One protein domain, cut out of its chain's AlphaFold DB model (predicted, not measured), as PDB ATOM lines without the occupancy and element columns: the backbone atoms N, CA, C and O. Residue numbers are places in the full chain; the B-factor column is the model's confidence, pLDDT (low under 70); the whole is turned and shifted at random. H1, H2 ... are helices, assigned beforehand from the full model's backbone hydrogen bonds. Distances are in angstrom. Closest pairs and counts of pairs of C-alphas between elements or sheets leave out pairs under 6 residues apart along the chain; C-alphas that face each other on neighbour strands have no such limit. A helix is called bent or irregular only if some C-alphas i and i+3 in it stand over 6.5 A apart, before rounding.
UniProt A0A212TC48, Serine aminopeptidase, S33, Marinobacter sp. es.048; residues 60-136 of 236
ATOM      1  N   GLN A  60     146.048 227.263  68.636       90.50
ATOM      2  CA  GLN A  60     146.945 226.758  69.675       90.50
ATOM      3  C   GLN A  60     148.011 227.791  70.078       90.50
ATOM      4  O   GLN A  60     148.319 227.942  71.265       90.50
ATOM      5  N   LEU A  61     148.576 228.510  69.106       91.94
ATOM      6  CA  LEU A  61     149.585 229.539  69.352       91.94
ATOM      7  C   LEU A  61     149.001 230.751  70.084       91.94
ATOM      8  O   LEU A  61     149.633 231.244  71.014       91.94
ATOM      9  N   LEU A  62     147.791 231.201  69.744       95.56
ATOM     10  CA  LEU A  62     147.107 232.289  70.456       95.56
ATOM     11  C   LEU A  62     146.793 231.921  71.912       95.56
ATOM     12  O   LEU A  62     147.032 232.731  72.815       95.56
ATOM     13  N   ALA A  63     146.322 230.696  72.158       94.56
ATOM     14  CA  ALA A  63     146.089 230.197  73.514       94.56
ATOM     15  C   ALA A  63     147.401 230.147  74.318       94.56
ATOM     16  O   ALA A  63     147.476 230.642  75.444       94.56
ATOM     17  N   SER A  64     148.465 229.624  73.701       93.06
ATOM     18  CA  SER A  64     149.789 229.513  74.319       93.06
ATOM     19  C   SER A  64     150.397 230.891  74.603       93.06
ATOM     20  O   SER A  64     150.882 231.138  75.705       93.06
ATOM     21  N   ARG A  65     150.306 231.833  73.655       95.00
ATOM     22  CA  ARG A  65     150.767 233.224  73.807       95.00
ATOM     23  C   ARG A  65     150.013 233.961  74.910       95.00
ATOM     24  O   ARG A  65     150.638 234.728  75.638       95.00
ATOM     25  N   SER A  66     148.712 233.715  75.060       96.25
ATOM     26  CA  SER A  66     147.898 234.280  76.145       96.25
ATOM     27  C   SER A  66     148.344 233.762  77.514       96.25
ATOM     28  O   SER A  66     148.612 234.560  78.412       96.25
ATOM     29  N   LEU A  67     148.524 232.443  77.661       95.00
ATOM     30  CA  LEU A  67     149.027 231.829  78.896       95.00
ATOM     31  C   LEU A  67     150.419 232.361  79.271       95.00
ATOM     32  O   LEU A  67     150.655 232.781  80.403       95.00
ATOM     33  N   ILE A  68     151.338 232.380  78.308       95.25
ATOM     34  CA  ILE A  68     152.698 232.901  78.490       95.25
ATOM     35  C   ILE A  68     152.652 234.400  78.817       95.25
ATOM     36  O   ILE A  68     153.411 234.863  79.663       95.25
ATOM     37  N   GLY A  69     151.731 235.154  78.211       96.50
ATOM     38  CA  GLY A  69     151.483 236.564  78.512       96.50
ATOM     39  C   GLY A  69     151.043 236.800  79.959       96.50
ATOM     40  O   GLY A  69     151.554 237.715  80.604       96.50
ATOM     41  N   LEU A  70     150.175 235.943  80.502       96.75
ATOM     42  CA  LEU A  70     149.773 235.996  81.910       96.75
ATOM     43  C   LEU A  70     150.952 235.692  82.844       96.75
ATOM     44  O   LEU A  70     151.206 236.439  83.788       96.75
ATOM     45  N   ILE A  71     151.727 234.641  82.553       95.69
ATOM     46  CA  ILE A  71     152.936 234.314  83.325       95.69
ATOM     47  C   ILE A  71     153.930 235.483  83.270       95.69
ATOM     48  O   ILE A  71     154.499 235.853  84.294       95.69
ATOM     49  N   ARG A  72     154.110 236.098  82.095       96.12
ATOM     50  CA  ARG A  72     154.969 237.273  81.885       96.12
ATOM     51  C   ARG A  72     154.519 238.464  82.723       96.12
ATOM     52  O   ARG A  72     155.378 239.153  83.262       96.12
ATOM     53  N   LEU A  73     153.211 238.704  82.827       96.56
ATOM     54  CA  LEU A  73     152.649 239.797  83.621       96.56
ATOM     55  C   LEU A  73     152.896 239.587  85.122       96.56
ATOM     56  O   LEU A  73     153.302 240.516  85.807       96.56
ATOM     57  N   VAL A  74     152.701 238.360  85.615       96.88
ATOM     58  CA  VAL A  74     152.812 238.035  87.048       96.88
ATOM     59  C   VAL A  74     154.264 237.849  87.504       96.88
ATOM     60  O   VAL A  74     154.613 238.214  88.622       96.88
ATOM     61  N   ARG A  75     155.121 237.243  86.672       96.69
ATOM     62  CA  ARG A  75     156.495 236.841  87.040       96.69
ATOM     63  C   ARG A  75     157.591 237.666  86.359       96.69
ATOM     64  O   ARG A  75     158.762 237.510  86.693       96.69
ATOM     65  N   GLY A  76     157.233 238.532  85.415       94.88
ATOM     66  CA  GLY A  76     158.165 239.353  84.647       94.88
ATOM     67  C   GLY A  76     158.772 238.642  83.430       94.88
ATOM     68  O   GLY A  76     158.850 237.417  83.344       94.88
ATOM     69  N   LYS A  77     159.257 239.434  82.461       94.00
ATOM     70  CA  LYS A  77     159.753 238.940  81.159       94.00
ATOM     71  C   LYS A  77     160.982 238.027  81.234       94.00
ATOM     72  O   LYS A  77     161.151 237.181  80.363       94.00
ATOM     73  N   ARG A  78     161.836 238.194  82.251       94.88
ATOM     74  CA  ARG A  78     163.079 237.413  82.419       94.88
ATOM     75  C   ARG A  78     162.871 236.102  83.182       94.88
ATOM     76  O   ARG A  78     163.819 235.340  83.332       94.88
ATOM     77  N   HIS A  79     161.655 235.836  83.660       95.62
ATOM     78  CA  HIS A  79     161.336 234.580  84.326       95.62
ATOM     79  C   HIS A  79     161.509 233.395  83.369       95.62
ATOM     80  O   HIS A  79     161.224 233.505  82.177       95.62
ATOM     81  N   ARG A  80     161.951 232.257  83.904       94.44
ATOM     82  CA  ARG A  80     162.010 230.963  83.218       94.44
ATOM     83  C   ARG A  80     160.967 230.053  83.847       94.44
ATOM     84  O   ARG A  80     160.917 229.938  85.068       94.44
ATOM     85  N   SER A  81     160.105 229.470  83.019       90.88
ATOM     86  CA  SER A  81     158.970 228.670  83.480       90.88
ATOM     87  C   SER A  81     159.131 227.218  83.053       90.88
ATOM     88  O   SER A  81     159.040 226.906  81.863       90.88
ATOM     89  N   HIS A  82     159.288 226.322  84.027       86.88
ATOM     90  CA  HIS A  82     159.333 224.879  83.776       86.88
ATOM     91  C   HIS A  82     158.048 224.359  83.119       86.88
ATOM     92  O   HIS A  82     158.106 223.432  82.318       86.88
ATOM     93  N   LEU A  83     156.890 224.975  83.399       86.69
ATOM     94  CA  LEU A  83     155.636 224.627  82.723       86.69
ATOM     95  C   LEU A  83     155.745 224.860  81.211       86.69
ATOM     96  O   LEU A  83     155.386 223.987  80.427       86.69
ATOM     97  N   VAL A  84     156.279 226.018  80.807       85.81
ATOM     98  CA  VAL A  84     156.454 226.361  79.388       85.81
ATOM     99  C   VAL A  84     157.469 225.420  78.732       85.81
ATOM    100  O   VAL A  84     157.192 224.898  77.656       85.81
ATOM    101  N   ALA A  85     158.589 225.126  79.401       82.31
ATOM    102  CA  ALA A  85     159.592 224.176  78.908       82.31
ATOM    103  C   ALA A  85     159.036 222.745  78.745       82.31
ATOM    104  O   ALA A  85     159.322 222.054  77.766       82.31
ATOM    105  N   ARG A  86     158.188 222.302  79.679       82.00
ATOM    106  CA  ARG A  86     157.548 220.981  79.660       82.00
ATOM    107  C   ARG A  86     156.525 220.826  78.535       82.00
ATOM    108  O   ARG A  86     156.399 219.750  77.950       82.00
ATOM    109  N   MET A  87     155.797 221.891  78.205       80.81
ATOM    110  CA  MET A  87     154.818 221.883  77.112       80.81
ATOM    111  C   MET A  87     155.461 221.806  75.718       80.81
ATOM    112  O   MET A  87     154.771 221.449  74.760       80.81
ATOM    113  N   THR A  88     156.759 222.105  75.604       78.44
ATOM    114  CA  THR A  88     157.516 222.083  74.348       78.44
ATOM    115  C   THR A  88     158.440 220.865  74.284       78.44
ATOM    116  O   THR A  88     158.036 219.807  73.799       78.44
ATOM    117  N   PHE A  89     159.656 220.968  74.813       78.12
ATOM    118  CA  PHE A  89     160.724 219.992  74.592       78.12
ATOM    119  C   PHE A  89     160.435 218.619  75.214       78.12
ATOM    120  O   PHE A  89     160.655 217.588  74.575       78.12
ATOM    121  N   GLU A  90     159.869 218.575  76.426       79.62
ATOM    122  CA  GLU A  90     159.540 217.298  77.084       79.62
ATOM    123  C   GLU A  90     158.467 216.519  76.303       79.62
ATOM    124  O   GLU A  90     158.537 215.291  76.192       79.62
ATOM    125  N   LYS A  91     157.506 217.229  75.692       83.81
ATOM    126  CA  LYS A  91     156.484 216.624  74.829       83.81
ATOM    127  C   LYS A  91     157.114 215.948  73.612       83.81
ATOM    128  O   LYS A  91     156.732 214.818  73.306       83.81
ATOM    129  N   PHE A  92     158.061 216.607  72.944       85.81
ATOM    130  CA  PHE A  92     158.737 216.052  71.765       85.81
ATOM    131  C   PHE A  92     159.553 214.810  72.120       85.81
ATOM    132  O   PHE A  92     159.491 213.794  71.428       85.81
ATOM    133  N   ASN A  93     160.248 214.846  73.257       88.50
ATOM    134  CA  ASN A  93     161.115 213.754  73.673       88.50
ATOM    135  C   ASN A  93     160.356 212.492  74.129       88.50
ATOM    136  O   ASN A  93     160.907 211.390  74.116       88.50
ATOM    137  N   ARG A  94     159.083 212.624  74.533       86.50
ATOM    138  CA  ARG A  94     158.275 211.521  75.083       86.50
ATOM    139  C   ARG A  94     158.124 210.331  74.133       86.50
ATOM    140  O   ARG A  94     158.032 209.206  74.611       86.50
ATOM    141  N   MET A  95     158.108 210.564  72.822       86.19
ATOM    142  CA  MET A  95     157.927 209.495  71.831       86.19
ATOM    143  C   MET A  95     159.151 208.589  71.676       86.19
ATOM    144  O   MET A  95     159.038 207.509  71.114       86.19
ATOM    145  N   PHE A  96     160.308 209.005  72.192       88.50
ATOM    146  CA  PHE A  96     161.563 208.264  72.073       88.50
ATOM    147  C   PHE A  96     161.927 207.522  73.359       88.50
ATOM    148  O   PHE A  96     163.100 207.261  73.600       88.50
ATOM    149  N   ARG A  97     160.949 207.234  74.227       86.44
ATOM    150  CA  ARG A  97     161.187 206.456  75.448       86.44
ATOM    151  C   ARG A  97     161.326 204.957  75.117       86.44
ATOM    152  O   ARG A  97     160.551 204.469  74.299       86.44
ATOM    153  N   PRO A  98     162.237 204.221  75.785       85.12
ATOM    154  CA  PRO A  98     163.193 204.706  76.782       85.12
ATOM    155  C   PRO A  98     164.304 205.559  76.145       85.12
ATOM    156  O   PRO A  98     164.843 205.215  75.099       85.12
ATOM    157  N   ASN A  99     164.649 206.676  76.790       83.75
ATOM    158  CA  ASN A  99     165.711 207.584  76.355       83.75
ATOM    159  C   ASN A  99     166.690 207.860  77.496       83.75
ATOM    160  O   ASN A  99     166.326 207.816  78.669       83.75
ATOM    161  N   ARG A 100     167.947 208.141  77.137       85.75
ATOM    162  CA  ARG A 100     169.012 208.466  78.096       85.75
ATOM    163  C   ARG A 100     169.014 209.954  78.465       85.75
ATOM    164  O   ARG A 100     169.543 210.318  79.507       85.75
ATOM    165  N   THR A 101     168.437 210.812  77.613       86.19
ATOM    166  CA  THR A 101     168.473 212.278  77.753       86.19
ATOM    167  C   THR A 101     167.170 212.941  77.285       86.19
ATOM    168  O   THR A 101     166.334 212.324  76.619       86.19
ATOM    169  N   GLY A 102     167.008 214.230  77.610       88.25
ATOM    170  CA  GLY A 102     165.876 215.080  77.207       88.25
ATOM    171  C   GLY A 102     165.847 215.491  75.725       88.25
ATOM    172  O   GLY A 102     164.898 216.148  75.302       88.25
ATOM    173  N   ALA A 103     166.868 215.123  74.946       92.25
ATOM    174  CA  ALA A 103     167.146 215.684  73.623       92.25
ATOM    175  C   ALA A 103     167.164 214.636  72.492       92.25
ATOM    176  O   ALA A 103     167.634 214.913  71.393       92.25
ATOM    177  N   TYR A 104     166.627 213.431  72.723       93.38
ATOM    178  CA  TYR A 104     166.592 212.370  71.704       93.38
ATOM    179  C   TYR A 104     165.786 212.785  70.473       93.38
ATOM    180  O   TYR A 104     166.080 212.341  69.372       93.38
ATOM    181  N   TRP A 105     164.801 213.661  70.633       93.56
ATOM    182  CA  TRP A 105     164.023 214.189  69.515       93.56
ATOM    183  C   TRP A 105     164.849 214.973  68.476       93.56
ATOM    184  O   TRP A 105     164.352 215.168  67.372       93.56
ATOM    185  N   LEU A 106     166.090 215.381  68.785       94.50
ATOM    186  CA  LEU A 106     166.961 216.108  67.854       94.50
ATOM    187  C   LEU A 106     167.468 215.220  66.714       94.50
ATOM    188  O   LEU A 106     167.226 215.524  65.555       94.50
ATOM    189  N   SER A 107     168.146 214.117  67.028       95.94
ATOM    190  CA  SER A 107     168.815 213.264  66.035       95.94
ATOM    191  C   SER A 107     168.825 211.804  66.483       95.94
ATOM    192  O   SER A 107     168.798 211.515  67.686       95.94
ATOM    193  N   ARG A 108     168.831 210.860  65.534       95.56
ATOM    194  CA  ARG A 108     169.091 209.438  65.822       95.56
ATOM    195  C   ARG A 108     170.584 209.125  65.965       95.56
ATOM    196  O   ARG A 108     170.918 208.070  66.496       95.56
ATOM    197  N   ASP A 109     171.465 210.033  65.541       96.56
ATOM    198  CA  ASP A 109     172.895 209.984  65.857       96.56
ATOM    199  C   ASP A 109     173.104 210.435  67.314       96.56
ATOM    200  O   ASP A 109     173.058 211.623  67.642       96.56
ATOM    201  N   LEU A 110     173.324 209.474  68.215       94.94
ATOM    202  CA  LEU A 110     173.485 209.754  69.645       94.94
ATOM    203  C   LEU A 110     174.734 210.590  69.955       94.94
ATOM    204  O   LEU A 110     174.728 211.324  70.939       94.94
ATOM    205  N   ALA A 111     175.771 210.548  69.112       96.31
ATOM    206  CA  ALA A 111     176.958 211.376  69.311       96.31
ATOM    207  C   ALA A 111     176.672 212.863  69.035       96.31
ATOM    208  O   ALA A 111     177.328 213.737  69.599       96.31
ATOM    209  N   GLN A 112     175.693 213.166  68.177       96.50
ATOM    210  CA  GLN A 112     175.206 214.532  67.952       96.50
ATOM    211  C   GLN A 112     174.372 215.014  69.139       96.50
ATOM    212  O   GLN A 112     174.561 216.132  69.609       96.50
ATOM    213  N   VAL A 113     173.519 214.139  69.682       95.69
ATOM    214  CA  VAL A 113     172.745 214.426  70.900       95.69
ATOM    215  C   VAL A 113     173.671 214.710  72.086       95.69
ATOM    216  O   VAL A 113     173.463 215.685  72.805       95.69
ATOM    217  N   ASP A 114     174.712 213.897  72.278       96.19
ATOM    218  CA  ASP A 114     175.686 214.102  73.355       96.19
ATOM    219  C   ASP A 114     176.469 215.419  73.163       96.19
ATOM    220  O   ASP A 114     176.696 216.139  74.135       96.19
ATOM    221  N   ARG A 115     176.809 215.795  71.918       96.12
ATOM    222  CA  ARG A 115     177.434 217.097  71.612       96.12
ATOM    223  C   ARG A 115     176.527 218.283  71.925       96.12
ATOM    224  O   ARG A 115     176.995 219.225  72.550       96.12
ATOM    225  N   TYR A 116     175.248 218.217  71.556       95.12
ATOM    226  CA  TYR A 116     174.267 219.253  71.899       95.12
ATOM    227  C   TYR A 116     174.154 219.454  73.416       95.12
ATOM    228  O   TYR A 116     174.039 220.577  73.891       95.12
ATOM    229  N   ILE A 117     174.188 218.366  74.193       94.25
ATOM    230  CA  ILE A 117     174.088 218.426  75.659       94.25
ATOM    231  C   ILE A 117     175.361 218.993  76.291       94.25
ATOM    232  O   ILE A 117     175.283 219.676  77.310       94.25
ATOM    233  N   ALA A 118     176.524 218.681  75.721       95.88
ATOM    234  CA  ALA A 118     177.810 219.148  76.224       95.88
ATOM    235  C   ALA A 118     178.101 220.620  75.880       95.88
ATOM    236  O   ALA A 118     178.960 221.224  76.521       95.88
ATOM    237  N   ASP A 119     177.417 221.194  74.885       94.81
ATOM    238  CA  ASP A 119     177.617 222.582  74.471       94.81
ATOM    239  C   ASP A 119     176.931 223.560  75.451       94.81
ATOM    240  O   ASP A 119     175.699 223.572  75.552       94.81
ATOM    241  N   PRO A 120     177.686 224.421  76.167       90.31
ATOM    242  CA  PRO A 120     177.118 225.380  77.117       90.31
ATOM    243  C   PRO A 120     176.243 226.462  76.464       90.31
ATOM    244  O   PRO A 120     175.543 227.189  77.171       90.31
ATOM    245  N   LEU A 121     176.281 226.597  75.135       89.06
ATOM    246  CA  LEU A 121     175.435 227.514  74.371       89.06
ATOM    247  C   LEU A 121     174.103 226.875  73.946       89.06
ATOM    248  O   LEU A 121     173.241 227.567  73.403       89.06
ATOM    249  N   CYS A 122     173.901 225.585  74.216       91.75
ATOM    250  CA  CYS A 122     172.706 224.830  73.857       91.75
ATOM    251  C   CYS A 122     171.873 224.439  75.089       91.75
ATOM    252  O   CYS A 122     172.302 224.541  76.235       91.75
ATOM    253  N   GLY A 123     170.623 224.016  74.862       85.62
ATOM    254  CA  GLY A 123     169.770 223.430  75.908       85.62
ATOM    255  C   GLY A 123     169.310 224.368  77.031       85.62
ATOM    256  O   GLY A 123     168.633 223.911  77.952       85.62
ATOM    257  N   PHE A 124     169.638 225.660  76.974       86.75
ATOM    258  CA  PHE A 124     169.282 226.615  78.019       86.75
ATOM    259  C   PHE A 124     167.770 226.863  78.098       86.75
ATOM    260  O   PHE A 124     167.040 226.873  77.105       86.75
ATOM    261  N   GLU A 125     167.288 227.141  79.308       87.75
ATOM    262  CA  GLU A 125     165.895 227.521  79.505       87.75
ATOM    263  C   GLU A 125     165.625 228.934  78.971       87.75
ATOM    264  O   GLU A 125     166.102 229.949  79.503       87.75
ATOM    265  N   CYS A 126     164.798 228.990  77.931       90.75
ATOM    266  CA  CYS A 126     164.289 230.225  77.359       90.75
ATOM    267  C   CYS A 126     163.412 230.991  78.359       90.75
ATOM    268  O   CYS A 126     162.582 230.422  79.076       90.75
ATOM    269  N   THR A 127     163.567 232.315  78.379       94.00
ATOM    270  CA  THR A 127     162.708 233.185  79.190       94.00
ATOM    271  C   THR A 127     161.280 233.204  78.650       94.00
ATOM    272  O   THR A 127     161.031 232.984  77.465       94.00
ATOM    273  N   VAL A 128     160.319 233.517  79.516       94.81
ATOM    274  CA  VAL A 128     158.914 233.707  79.134       94.81
ATOM    275  C   VAL A 128     158.776 234.847  78.118       94.81
ATOM    276  O   VAL A 128     157.945 234.751  77.221       94.81
ATOM    277  N   GLY A 129     159.605 235.895  78.209       94.88
ATOM    278  CA  GLY A 129     159.685 236.946  77.191       94.88
ATOM    279  C   GLY A 129     160.045 236.388  75.814       94.88
ATOM    280  O   GLY A 129     159.281 236.579  74.876       94.88
ATOM    281  N   LEU A 130     161.127 235.607  75.733       92.56
ATOM    282  CA  LEU A 130     161.559 234.966  74.489       92.56
ATOM    283  C   LEU A 130     160.474 234.052  73.907       92.56
ATOM    284  O   LEU A 130     160.181 234.135  72.721       92.56
ATOM    285  N   TRP A 131     159.833 233.218  74.730       92.44
ATOM    286  CA  TRP A 131     158.728 232.369  74.272       92.44
ATOM    287  C   TRP A 131     157.540 233.174  73.751       92.44
ATOM    288  O   TRP A 131     156.935 232.805  72.743       92.44
ATOM    289  N   TRP A 132     157.197 234.266  74.435       94.31
ATOM    290  CA  TRP A 132     156.122 235.142  74.000       94.31
ATOM    291  C   TRP A 132     156.465 235.738  72.636       94.31
ATOM    292  O   TRP A 132     155.686 235.558  71.702       94.31
ATOM    293  N   ASP A 133     157.634 236.365  72.494       92.75
ATOM    294  CA  ASP A 133     158.100 236.985  71.248       92.75
ATOM    295  C   ASP A 133     158.205 235.973  70.101       92.75
ATOM    296  O   ASP A 133     157.696 236.241  69.014       92.75
ATOM    297  N   PHE A 134     158.750 234.780  70.362       90.44
ATOM    298  CA  PHE A 134     158.847 233.684  69.396       90.44
ATOM    299  C   PHE A 134     157.475 233.298  68.832       90.44
ATOM    300  O   PHE A 134     157.281 233.299  67.617       90.44
ATOM    301  N   ILE A 135     156.482 233.060  69.697       91.62
ATOM    302  CA  ILE A 135     155.113 232.756  69.249       91.62
ATOM    303  C   ILE A 135     154.499 233.949  68.503       91.62
ATOM    304  O   ILE A 135     153.744 233.767  67.550       91.62
ATOM    305  N   GLY A 136     154.818 235.177  68.919       92.19
ATOM    306  CA  GLY A 136     154.405 236.390  68.213       92.19
ATOM    307  C   GLY A 136     154.932 236.435  66.781       92.19
ATOM    308  O   GLY A 136     154.154 236.690  65.865       92.19
TER     309      GLY A 136
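AT A GLANCE: This is residues 60 to 136 of the 236 residues of the protein "Serine aminopeptidase, S33" of Marinobacter sp. es.048 (UniProt A0A212TC48). The printed part is an elongated, open arrangement of four helices: H1 and H4 lie side by side at one end, running opposite ways, and H3 lies at the other end, touching no helix. H2 runs from near the H1 and H4 pair toward the other end, where the long stretch of residues 97 to 109 leads on to H3, and residues 119 to 127 lead back from H3 to H4. The printed part has 77 residues, with four named helices in the order H1, H2, H3, H4 and no named strand; its class is all helix. It is only just loose, close to compact, with a radius of gyration of the C-alphas of 14.1 A, and the C-alphas span 40 by 26 by 18 A.

IN THESE COORDINATES: H1, residues 60 to 75, begins at C-alpha 60 at (146.945, 226.758, 69.675) and is 22.2 A long from first to last C-alpha. H2, residues 82 to 96, measures 20.4 A and ends at C-alpha 96 at (161.563, 208.264, 72.073). H2 is only just irregular: C-alphas 92 and 95 are 6.6 A apart. H3, residues 110 to 118, is 12.3 A long. H4, residues 128 to 136, is 12.1 A long and ends at C-alpha 136 at (154.405, 236.390, 68.213).

HOW THE PARTS SIT: H1 and H4 touch, and their closest C-alphas are those of Arg 65 and Trp 132, 5.7 A apart. They run opposite ways at a shallow tilt of 27 degrees. H1 and H2 are close but not clearly touching, with the closest C-alphas, those of Ile 68 and Val 84, 7.6 A apart. These two run opposite ways at a steep tilt of 41 degrees. H2 and H4 are also close but not clearly touching, with the closest C-alphas, those of Val 84 and Val 128, 7.8 A apart. They run the same way at a steep tilt of 67 degrees. H3 is apart from H1, from H2 and from H4. In H1, H3 and H4 every O i to N i+4 pair is within hydrogen-bond range; in H2 7 of 11 are.

THE WHOLE: The two C-alphas farthest apart are those of Val 74 and Asp 109, 40.5 A. The C-alphas of Gln 60 and Gly 136, the first and last printed residues, are 12.3 A apart. The printed part has no cut. The link from H2 to H3, residues 97 to 109, is long; those from H1 to H2 and from H3 to H4 are short. The mean pLDDT of the printed part is 91.3, and no printed residue is under 70; the mean of H2 is 84.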